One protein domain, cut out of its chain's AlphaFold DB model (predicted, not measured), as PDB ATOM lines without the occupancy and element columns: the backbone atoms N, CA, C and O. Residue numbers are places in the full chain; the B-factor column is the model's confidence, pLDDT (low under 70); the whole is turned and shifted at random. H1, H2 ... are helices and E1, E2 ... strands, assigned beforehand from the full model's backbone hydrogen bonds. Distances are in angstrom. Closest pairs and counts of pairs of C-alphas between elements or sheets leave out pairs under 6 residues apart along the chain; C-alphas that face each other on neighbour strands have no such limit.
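This is residues 49 to 105 and 115 to 135 of the 143 residues of the protein "Hypothetical protein" of Hanusia phi (UniProt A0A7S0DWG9). A small antiparallel sheet, E1 - E3 - E2, is grazed by one long helix, H2, with the short H1 at a corner by H2's beginning. Away from this body, residues 125 to 131, of which 127 to 131 belong to H3, stick out. The printed part has 78 residues, with three named helices and three named strands in the order E1, H1, H2, E2, E3, H3; the class is mixed, helices and strands. It is only just loose, close to compact, with a radius of gyration of the C-alphas of 14.1 A and spans of 42 by 32 by 19 A.

Edge strand E1, residues 53 to 58, is antiparallel to inner strand E3, residues 115 to 119; N 56 and O 118 are within hydrogen-bond range at 2.9 A. E3 is antiparallel to edge strand E2, residues 98 to 102, with N 99 and O 117 at 3.0 A. H1, residues 64 to 67, and H2, residues 69 to 84, only just touch, with 3 pairs of C-alphas within 8 A, only at the corner by their link; the closest C-alphas, of His 65 and Ile 72, are 5.7 A apart, and H2 touches with residues 72 to 73 alone. H2 is on the sheet but only grazes it, with residues 70 to 79; H1 is not on it. E1, H1, H2 and E2 form a split strand-helix-strand unit, two strands running the same way with E3 between them; its crossover is left-handed. H3, residues 127 to 135, touches no helix and is not on the sheet. Every O i to N i+4 pair is within hydrogen-bond range in H2 and H3; H1 is too short for one.

E1 begins at C-alpha 53 (171.387, 207.220, 242.116) and is 16.6 A long. H2 measures 22.0 A, H3 12.4 A, ending at C-alpha 135 (152.980, 206.671, 255.945).

The farthest C-alphas, of Glu 105 and Ile 135, are 44.8 A apart. Residues 106 to 114 are not printed; the gap is 13.4 A. The link H2 to E2 is long. Residues 89 to 105 have pLDDT under 70.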
ATOM      1  N   LEU A  49     163.952 202.166 245.607       89.25
ATOM      2  CA  LEU A  49     165.135 201.720 244.871       89.25
ATOM      3  C   LEU A  49     166.419 202.222 245.563       89.25
ATOM      4  O   LEU A  49     167.069 203.130 245.061       89.25
ATOM      5  N   PRO A  50     166.841 201.639 246.698       84.50
ATOM      6  CA  PRO A  50     167.966 202.172 247.476       84.50
ATOM      7  C   PRO A  50     169.291 202.215 246.696       84.50
ATOM      8  O   PRO A  50     170.130 203.077 246.963       84.50
ATOM      9  N   HIS A  51     169.457 201.320 245.717       84.31
ATOM     10  CA  HIS A  51     170.629 201.246 244.842       84.31
ATOM     11  C   HIS A  51     170.610 202.252 243.684       84.31
ATOM     12  O   HIS A  51     171.619 202.385 243.006       84.31
ATOM     13  N   SER A  52     169.496 202.948 243.426       89.06
ATOM     14  CA  SER A  52     169.465 203.944 242.355       89.06
ATOM     15  C   SER A  52     170.208 205.206 242.766       89.06
ATOM     16  O   SER A  52     170.138 205.616 243.922       89.06
ATOM     17  N   GLN A  53     170.883 205.875 241.839       88.50
ATOM     18  CA  GLN A  53     171.387 207.220 242.116       88.50
ATOM     19  C   GLN A  53     170.276 208.247 241.948       88.50
ATOM     20  O   GLN A  53     169.397 208.072 241.107       88.50
ATOM     21  N   TYR A  54     170.310 209.318 242.738       91.19
ATOM     22  CA  TYR A  54     169.343 210.404 242.628       91.19
ATOM     23  C   TYR A  54     170.048 211.753 242.641       91.19
ATOM     24  O   TYR A  54     170.612 212.144 243.657       91.19
ATOM     25  N   TYR A  55     170.019 212.452 241.510       90.94
ATOM     26  CA  TYR A  55     170.649 213.750 241.326       90.94
ATOM     27  C   TYR A  55     169.591 214.840 241.152       90.94
ATOM     28  O   TYR A  55     168.742 214.758 240.261       90.94
ATOM     29  N   GLU A  56     169.689 215.881 241.972       91.62
ATOM     30  CA  GLU A  56     168.945 217.128 241.813       91.62
ATOM     31  C   GLU A  56     169.823 218.185 241.151       91.62
ATOM     32  O   GLU A  56     170.961 218.411 241.564       91.62
ATOM     33  N   ILE A  57     169.286 218.854 240.138       90.31
ATOM     34  CA  ILE A  57     170.007 219.819 239.315       90.31
ATOM     35  C   ILE A  57     169.336 221.180 239.478       90.31
ATOM     36  O   ILE A  57     168.135 221.318 239.274       90.31
ATOM     37  N   THR A  58     170.108 222.185 239.878       88.69
ATOM     38  CA  THR A  58     169.650 223.565 240.114       88.69
ATOM     39  C   THR A  58     170.448 224.519 239.224       88.69
ATOM     40  O   THR A  58     171.678 224.396 239.225       88.69
ATOM     41  N   PRO A  59     169.818 225.471 238.508       88.50
ATOM     42  CA  PRO A  59     168.411 225.886 238.618       88.50
ATOM     43  C   PRO A  59     167.460 225.219 237.601       88.50
ATOM     44  O   PRO A  59     166.634 225.893 236.992       88.50
ATOM     45  N   ALA A  60     167.589 223.910 237.356       87.81
ATOM     46  CA  ALA A  60     166.738 223.225 236.385       87.81
ATOM     47  C   ALA A  60     165.350 222.893 236.962       87.81
ATOM     48  O   ALA A  60     165.228 222.476 238.117       87.81
ATOM     49  N   GLY A  61     164.321 223.028 236.127       88.81
ATOM     50  CA  GLY A  61     162.922 222.741 236.421       88.81
ATOM     51  C   GLY A  61     162.422 221.433 235.800       88.81
ATOM     52  O   GLY A  61     163.035 220.376 235.940       88.81
ATOM     53  N   HIS A  62     161.268 221.485 235.132       87.38
ATOM     54  CA  HIS A  62     160.526 220.294 234.695       87.38
ATOM     55  C   HIS A  62     161.252 219.429 233.665       87.38
ATOM     56  O   HIS A  62     161.123 218.200 233.644       87.38
ATOM     57  N   CYS A  63     162.008 220.073 232.779       87.44
ATOM     58  CA  CYS A  63     162.673 219.406 231.673       87.44
ATOM     59  C   CYS A  63     164.173 219.672 231.757       87.44
ATOM     60  O   CYS A  63     164.715 220.363 230.891       87.44
ATOM     61  N   PRO A  64     164.884 219.083 232.738       88.06
ATOM     62  CA  PRO A  64     166.299 219.384 232.940       88.06
ATOM     63  C   PRO A  64     167.152 219.017 231.714       88.06
ATOM     64  O   PRO A  64     168.175 219.633 231.464       88.06
ATOM     65  N   HIS A  65     166.707 218.068 230.886       87.06
ATOM     66  CA  HIS A  65     167.367 217.696 229.629       87.06
ATOM     67  C   HIS A  65     167.243 218.746 228.512       87.06
ATOM     68  O   HIS A  65     168.066 218.741 227.606       87.06
ATOM     69  N   HIS A  66     166.227 219.613 228.548       86.25
ATOM     70  CA  HIS A  66     166.092 220.734 227.614       86.25
ATOM     71  C   HIS A  66     166.704 222.017 228.174       86.25
ATOM     72  O   HIS A  66     167.222 222.822 227.412       86.25
ATOM     73  N   GLU A  67     166.618 222.211 229.489       84.44
ATOM     74  CA  GLU A  67     167.101 223.420 230.154       84.44
ATOM     75  C   GLU A  67     168.622 223.399 230.345       84.44
ATOM     76  O   GLU A  67     169.274 224.420 230.163       84.44
ATOM     77  N   VAL A  68     169.186 222.241 230.710       85.56
ATOM     78  CA  VAL A  68     170.613 222.063 231.029       85.56
ATOM     79  C   VAL A  68     171.164 220.780 230.381       85.56
ATOM     80  O   VAL A  68     171.604 219.849 231.074       85.56
ATOM     81  N   PRO A  69     171.114 220.679 229.037       86.50
ATOM     82  CA  PRO A  69     171.449 219.455 228.313       86.50
ATOM     83  C   PRO A  69     172.876 218.974 228.588       86.50
ATOM     84  O   PRO A  69     173.110 217.770 228.654       86.50
ATOM     85  N   GLU A  70     173.836 219.873 228.797       84.12
ATOM     86  CA  GLU A  70     175.233 219.528 229.052       84.12
ATOM     87  C   GLU A  70     175.407 218.788 230.383       84.12
ATOM     88  O   GLU A  70     176.089 217.762 230.432       84.12
ATOM     89  N   ALA A  71     174.748 219.256 231.449       84.62
ATOM     90  CA  ALA A  71     174.790 218.613 232.762       84.62
ATOM     91  C   ALA A  71     174.138 217.225 232.726       84.62
ATOM     92  O   ALA A  71     174.684 216.260 233.263       84.62
ATOM     93  N   ILE A  72     172.995 217.110 232.047       88.12
ATOM     94  CA  ILE A  72     172.289 215.838 231.882       88.12
ATOM     95  C   ILE A  72     173.107 214.857 231.042       88.12
ATOM     96  O   ILE A  72     173.273 213.704 231.438       88.12
ATOM     97  N   ASN A  73     173.675 215.307 229.923       89.75
ATOM     98  CA  ASN A  73     174.514 214.477 229.064       89.75
ATOM     99  C   ASN A  73     175.772 213.994 229.784       89.75
ATOM    100  O   ASN A  73     176.154 212.839 229.613       89.75
ATOM    101  N   TYR A  74     176.398 214.850 230.595       86.94
ATOM    102  CA  TYR A  74     177.522 214.461 231.438       86.94
ATOM    103  C   TYR A  74     177.118 213.344 232.408       86.94
ATOM    104  O   TYR A  74     177.681 212.255 232.345       86.94
ATOM    105  N   LEU A  75     176.077 213.555 233.223       88.56
ATOM    106  CA  LEU A  75     175.625 212.558 234.202       88.56
ATOM    107  C   LEU A  75     175.201 211.233 233.555       88.56
ATOM    108  O   LEU A  75     175.510 210.169 234.087       88.56
ATOM    109  N   MET A  76     174.515 211.278 232.410       90.44
ATOM    110  CA  MET A  76     174.121 210.066 231.686       90.44
ATOM    111  C   MET A  76     175.329 209.302 231.148       90.44
ATOM    112  O   MET A  76     175.369 208.083 231.285       90.44
ATOM    113  N   ARG A  77     176.306 209.994 230.546       89.31
ATOM    114  CA  ARG A  77     177.518 209.353 230.017       89.31
ATOM    115  C   ARG A  77     178.294 208.673 231.126       89.31
ATOM    116  O   ARG A  77     178.574 207.489 231.007       89.31
ATOM    117  N   GLU A  78     178.581 209.403 232.198       87.44
ATOM    118  CA  GLU A  78     179.294 208.862 233.351       87.44
ATOM    119  C   GLU A  78     178.562 207.635 233.914       87.44
ATOM    120  O   GLU A  78     179.182 206.603 234.147       87.44
ATOM    121  N   TRP A  79     177.230 207.699 234.045       90.62
ATOM    122  CA  TRP A  79     176.422 206.576 234.538       90.62
ATOM    123  C   TRP A  79     176.505 205.345 233.636       90.62
ATOM    124  O   TRP A  79     176.681 204.236 234.135       90.62
ATOM    125  N   ILE A  80     176.402 205.531 232.319       90.25
ATOM    126  CA  ILE A  80     176.526 204.433 231.354       90.25
ATOM    127  C   ILE A  80     177.924 203.816 231.435       90.25
ATOM    128  O   ILE A  80     178.028 202.599 231.543       90.25
ATOM    129  N   PHE A  81     178.979 204.638 231.446       88.88
ATOM    130  CA  PHE A  81     180.357 204.156 231.552       88.88
ATOM    131  C   PHE A  81     180.594 203.340 232.825       88.88
ATOM    132  O   PHE A  81     181.246 202.299 232.764       88.88
ATOM    133  N   ASP A  82     180.051 203.780 233.961       86.94
ATOM    134  CA  ASP A  82     180.182 203.055 235.223       86.94
ATOM    135  C   ASP A  82     179.469 201.695 235.176       86.94
ATOM    136  O   ASP A  82     180.066 200.669 235.498       86.94
ATOM    137  N   ILE A  83     178.225 201.655 234.685       89.06
ATOM    138  CA  ILE A  83     177.457 200.408 234.556       89.06
ATOM    139  C   ILE A  83     178.112 199.437 233.560       89.06
ATOM    140  O   ILE A  83     178.221 198.244 233.849       89.06
ATOM    141  N   GLU A  84     178.578 199.919 232.406       88.62
ATOM    142  CA  GLU A  84     179.286 199.094 231.413       88.62
ATOM    143  C   GLU A  84     180.629 198.576 231.944       88.62
ATOM    144  O   GLU A  84     181.038 197.459 231.620       88.62
ATOM    145  N   GLY A  85     181.291 199.351 232.807       86.38
ATOM    146  CA  GLY A  85     182.504 198.955 233.521       86.38
ATOM    147  C   GLY A  85     182.283 197.933 234.644       86.38
ATOM    148  O   GLY A  85     183.254 197.515 235.275       86.38
ATOM    149  N   GLY A  86     181.039 197.516 234.903       82.62
ATOM    150  CA  GLY A  86     180.683 196.612 236.001       82.62
ATOM    151  C   GLY A  86     180.562 197.299 237.366       82.62
ATOM    152  O   GLY A  86     180.544 196.613 238.390       82.62
ATOM    153  N   GLY A  87     180.498 198.632 237.386       78.50
ATOM    154  CA  GLY A  87     180.172 199.435 238.559       78.50
ATOM    155  C   GLY A  87     178.708 199.294 238.980       78.50
ATOM    156  O   GLY A  87     177.888 198.658 238.316       78.50
ATOM    157  N   ASP A  88     178.367 199.875 240.128       72.06
ATOM    158  CA  ASP A  88     177.013 199.860 240.695       72.06
ATOM    159  C   ASP A  88     176.177 201.095 240.309       72.06
ATOM    160  O   ASP A  88     175.071 201.291 240.817       72.06
ATOM    161  N   GLY A  89     176.673 201.916 239.382       67.12
ATOM    162  CA  GLY A  89     176.083 203.173 238.933       67.12
ATOM    163  C   GLY A  89     176.491 204.375 239.786       67.12
ATOM    164  O   GLY A  89     175.906 205.450 239.622       67.12
ATOM    165  N   ASN A  90     177.426 204.226 240.730       66.25
ATOM    166  CA  ASN A  90     177.683 205.195 241.791       66.25
ATOM    167  C   ASN A  90     178.779 206.224 241.457       66.25
ATOM    168  O   ASN A  90     179.912 206.148 241.927       66.25
ATOM    169  N   LEU A  91     178.403 207.260 240.703       61.44
ATOM    170  CA  LEU A  91     179.343 208.258 240.162       61.44
ATOM    171  C   LEU A  91     179.989 209.207 241.180       61.44
ATOM    172  O   LEU A  91     181.038 209.784 240.902       61.44
ATOM    173  N   MET A  92     179.356 209.443 242.332       58.94
ATOM    174  CA  MET A  92     179.816 210.449 243.306       58.94
ATOM    175  C   MET A  92     180.064 209.893 244.714       58.94
ATOM    176  O   MET A  92     180.409 210.663 245.611       58.94
ATOM    177  N   GLY A  93     179.960 208.576 244.910       57.97
ATOM    178  CA  GLY A  93     179.987 207.952 246.233       57.97
ATOM    179  C   GLY A  93     178.625 208.011 246.936       57.97
ATOM    180  O   GLY A  93     177.619 208.405 246.360       57.97
ATOM    181  N   LYS A  94     178.559 207.575 248.200       51.75
ATOM    182  CA  LYS A  94     177.294 207.469 248.962       51.75
ATOM    183  C   LYS A  94     176.858 208.759 249.673       51.75
ATOM    184  O   LYS A  94     175.842 208.738 250.361       51.75
ATOM    185  N   GLU A  95     177.617 209.842 249.546       53.50
ATOM    186  CA  GLU A  95     177.400 211.075 250.309       53.50
ATOM    187  C   GLU A  95     176.913 212.217 249.421       53.50
ATOM    188  O   GLU A  95     177.274 212.310 248.247       53.50
ATOM    189  N   GLU A  96     176.101 213.101 250.003       58.25
ATOM    190  CA  GLU A  96     175.624 214.308 249.339       58.25
ATOM    191  C   GLU A  96     176.814 215.145 248.864       58.25
ATOM    192  O   GLU A  96     177.571 215.718 249.649       58.25
ATOM    193  N   LYS A  97     176.986 215.205 247.545       61.31
ATOM    194  CA  LYS A  97     178.052 215.962 246.905       61.31
ATOM    195  C   LYS A  97     177.436 217.016 246.014       61.31
ATOM    196  O   LYS A  97     176.570 216.720 245.195       61.31
ATOM    197  N   THR A  98     177.913 218.242 246.188       63.53
ATOM    198  CA  THR A  98     177.585 219.366 245.323       63.53
ATOM    199  C   THR A  98     178.704 219.566 244.309       63.53
ATOM    200  O   THR A  98     179.842 219.842 244.690       63.53
ATOM    201  N   MET A  99     178.387 219.466 243.020       66.88
ATOM    202  CA  MET A  99     179.306 219.847 241.946       66.88
ATOM    203  C   MET A  99     178.811 221.107 241.250       66.88
ATOM    204  O   MET A  99     177.641 221.193 240.879       66.88
ATOM    205  N   LYS A 100     179.721 222.073 241.091       67.62
ATOM    206  CA  LYS A 100     179.496 223.293 240.320       67.62
ATOM    207  C   LYS A 100     180.070 223.106 238.927       67.62
ATOM    208  O   LYS A 100     181.283 222.966 238.790       67.62
ATOM    209  N   LEU A 101     179.209 223.098 237.920       66.38
ATOM    210  CA  LEU A 101     179.623 223.052 236.523       66.38
ATOM    211  C   LEU A 101     179.354 224.414 235.888       66.38
ATOM    212  O   LEU A 101     178.287 224.996 236.082       66.38
ATOM    213  N   ALA A 102     180.346 224.923 235.167       64.69
ATOM    214  CA  ALA A 102     180.206 226.090 234.312       64.69
ATOM    215  C   ALA A 102     180.235 225.593 232.869       64.69
ATOM    216  O   ALA A 102     181.184 224.914 232.476       64.69
ATOM    217  N   PHE A 103     179.198 225.913 232.101       63.12
ATOM    218  CA  PHE A 103     179.129 225.587 230.681       63.12
ATOM    219  C   PHE A 103     179.201 226.872 229.863       63.12
ATOM    220  O   PHE A 103     178.776 227.935 230.320       63.12
ATOM    221  N   ASP A 104     179.794 226.765 228.678       55.56
ATOM    222  CA  ASP A 104     179.905 227.850 227.712       55.56
ATOM    223  C   ASP A 104     178.993 227.526 226.525       55.56
ATOM    224  O   ASP A 104     179.117 226.457 225.918       55.56
ATOM    225  N   GLU A 105     178.051 228.415 226.212       55.44
ATOM    226  CA  GLU A 105     177.194 228.253 225.042       55.44
ATOM    227  C   GLU A 105     178.024 228.541 223.788       55.44
ATOM    228  O   GLU A 105     178.280 229.691 223.414       55.44
ATOM    229  N   LEU A 115     175.819 225.796 237.554       81.00
ATOM    230  CA  LEU A 115     174.890 224.701 237.793       81.00
ATOM    231  C   LEU A 115     175.326 223.896 239.005       81.00
ATOM    232  O   LEU A 115     176.498 223.557 239.133       81.00
ATOM    233  N   THR A 116     174.379 223.589 239.886       86.12
ATOM    234  CA  THR A 116     174.608 222.816 241.109       86.12
ATOM    235  C   THR A 116     173.948 221.453 240.959       86.12
ATOM    236  O   THR A 116     172.728 221.373 240.833       86.12
ATOM    237  N   ILE A 117     174.749 220.388 240.981       87.31
ATOM    238  CA  ILE A 117     174.266 219.000 241.008       87.31
ATOM    239  C   ILE A 117     174.414 218.480 242.432       87.31
ATOM    240  O   ILE A 117     175.524 218.510 242.956       87.31
ATOM    241  N   THR A 118     173.324 218.007 243.031       88.62
ATOM    242  CA  THR A 118     173.274 217.469 244.398       88.62
ATOM    243  C   THR A 118     172.912 215.988 244.361       88.62
ATOM    244  O   THR A 118     171.839 215.638 243.868       88.62
ATOM    245  N   LEU A 119     173.773 215.115 244.891       88.12
ATOM    246  CA  LEU A 119     173.416 213.709 245.110       88.12
ATOM    247  C   LEU A 119     172.529 213.579 246.356       88.12
ATOM    248  O   LEU A 119     172.931 213.954 247.449       88.12
ATOM    249  N   CYS A 120     171.340 213.012 246.198       86.62
ATOM    250  CA  CYS A 120     170.365 212.843 247.267       86.62
ATOM    251  C   CYS A 120     170.407 211.419 247.846       86.62
ATOM    252  O   CYS A 120     170.331 210.420 247.125       86.62
ATOM    253  N   ASP A 121     170.459 211.326 249.172       81.56
ATOM    254  CA  ASP A 121     170.507 210.069 249.931       81.56
ATOM    255  C   ASP A 121     169.130 209.390 250.086       81.56
ATOM    256  O   ASP A 121     169.042 208.199 250.386       81.56
ATOM    257  N   GLY A 122     168.044 210.124 249.821       79.31
ATOM    258  CA  GLY A 122     166.668 209.653 249.976       79.31
ATOM    259  C   GLY A 122     166.056 209.944 251.352       79.31
ATOM    260  O   GLY A 122     164.903 209.562 251.588       79.31
ATOM    261  N   ASN A 123     166.786 210.611 252.251       82.50
ATOM    262  CA  ASN A 123     166.254 211.026 253.542       82.50
ATOM    263  C   ASN A 123     165.316 212.231 253.383       82.50
ATOM    264  O   ASN A 123     165.567 213.120 252.569       82.50
ATOM    265  N   PRO A 124     164.212 212.282 254.149       81.44
ATOM    266  CA  PRO A 124     163.285 213.399 254.072       81.44
ATOM    267  C   PRO A 124     163.923 214.669 254.651       81.44
ATOM    268  O   PRO A 124     164.430 214.665 255.774       81.44
ATOM    269  N   ARG A 125     163.838 215.770 253.909       81.94
ATOM    270  CA  ARG A 125     164.345 217.097 254.284       81.94
ATOM    271  C   ARG A 125     163.233 217.985 254.848       81.94
ATOM    272  O   ARG A 125     163.480 218.794 255.739       81.94
ATOM    273  N   SER A 126     161.995 217.817 254.380       83.44
ATOM    274  CA  SER A 126     160.831 218.597 254.822       83.44
ATOM    275  C   SER A 126     159.876 217.821 255.740       83.44
ATOM    276  O   SER A 126     159.861 216.590 255.783       83.44
ATOM    277  N   VAL A 127     159.015 218.540 256.473       84.44
ATOM    278  CA  VAL A 127     157.959 217.926 257.307       84.44
ATOM    279  C   VAL A 127     157.008 217.077 256.461       84.44
ATOM    280  O   VAL A 127     156.633 215.986 256.880       84.44
ATOM    281  N   GLN A 128     156.660 217.546 255.262       82.00
ATOM    282  CA  GLN A 128     155.797 216.814 254.334       82.00
ATOM    283  C   GLN A 128     156.435 215.481 253.921       82.00
ATOM    284  O   GLN A 128     155.785 214.441 253.990       82.00
ATOM    285  N   GLU A 129     157.729 215.486 253.590       83.81
ATOM    286  CA  GLU A 129     158.474 214.268 253.248       83.81
ATOM    287  C   GLU A 129     158.605 213.308 254.436       83.81
ATOM    288  O   GLU A 129     158.550 212.092 254.252       83.81
ATOM    289  N   ARG A 130     158.744 213.827 255.664       86.00
ATOM    290  CA  ARG A 130     158.775 213.004 256.887       86.00
ATOM    291  C   ARG A 130     157.441 212.304 257.127       86.00
ATOM    292  O   ARG A 130     157.429 211.125 257.471       86.00
ATOM    293  N   VAL A 131     156.328 213.013 256.933       86.56
ATOM    294  CA  VAL A 131     154.983 212.428 257.040       86.56
ATOM    295  C   VAL A 131     154.781 211.364 255.963       86.56
ATOM    296  O   VAL A 131     154.374 210.252 256.289       86.56
ATOM    297  N   ASP A 132     155.135 211.650 254.708       85.19
ATOM    298  CA  ASP A 132     155.058 210.672 253.615       85.19
ATOM    299  C   ASP A 132     155.951 209.443 253.882       85.19
ATOM    300  O   ASP A 132     155.513 208.310 253.688       85.19
ATOM    301  N   GLN A 133     157.162 209.633 254.427       84.25
ATOM    302  CA  GLN A 133     158.029 208.528 254.857       84.25
ATOM    303  C   GLN A 133     157.370 207.655 255.918       84.25
ATOM    304  O   GLN A 133     157.410 206.430 255.814       84.25
ATOM    305  N   TRP A 134     156.784 208.276 256.938       86.19
ATOM    306  CA  TRP A 134     156.113 207.558 258.010       86.19
ATOM    307  C   TRP A 134     154.918 206.758 257.480       86.19
ATOM    308  O   TRP A 134     154.804 205.572 257.790       86.19
ATOM    309  N   ILE A 135     154.095 207.358 256.610       84.50
ATOM    310  CA  ILE A 135     152.980 206.671 255.945       84.50
ATOM    311  C   ILE A 135     153.501 205.471 255.153       84.50
ATOM    312  O   ILE A 135     152.999 204.366 255.338       84.50
TER     313      ILE A 135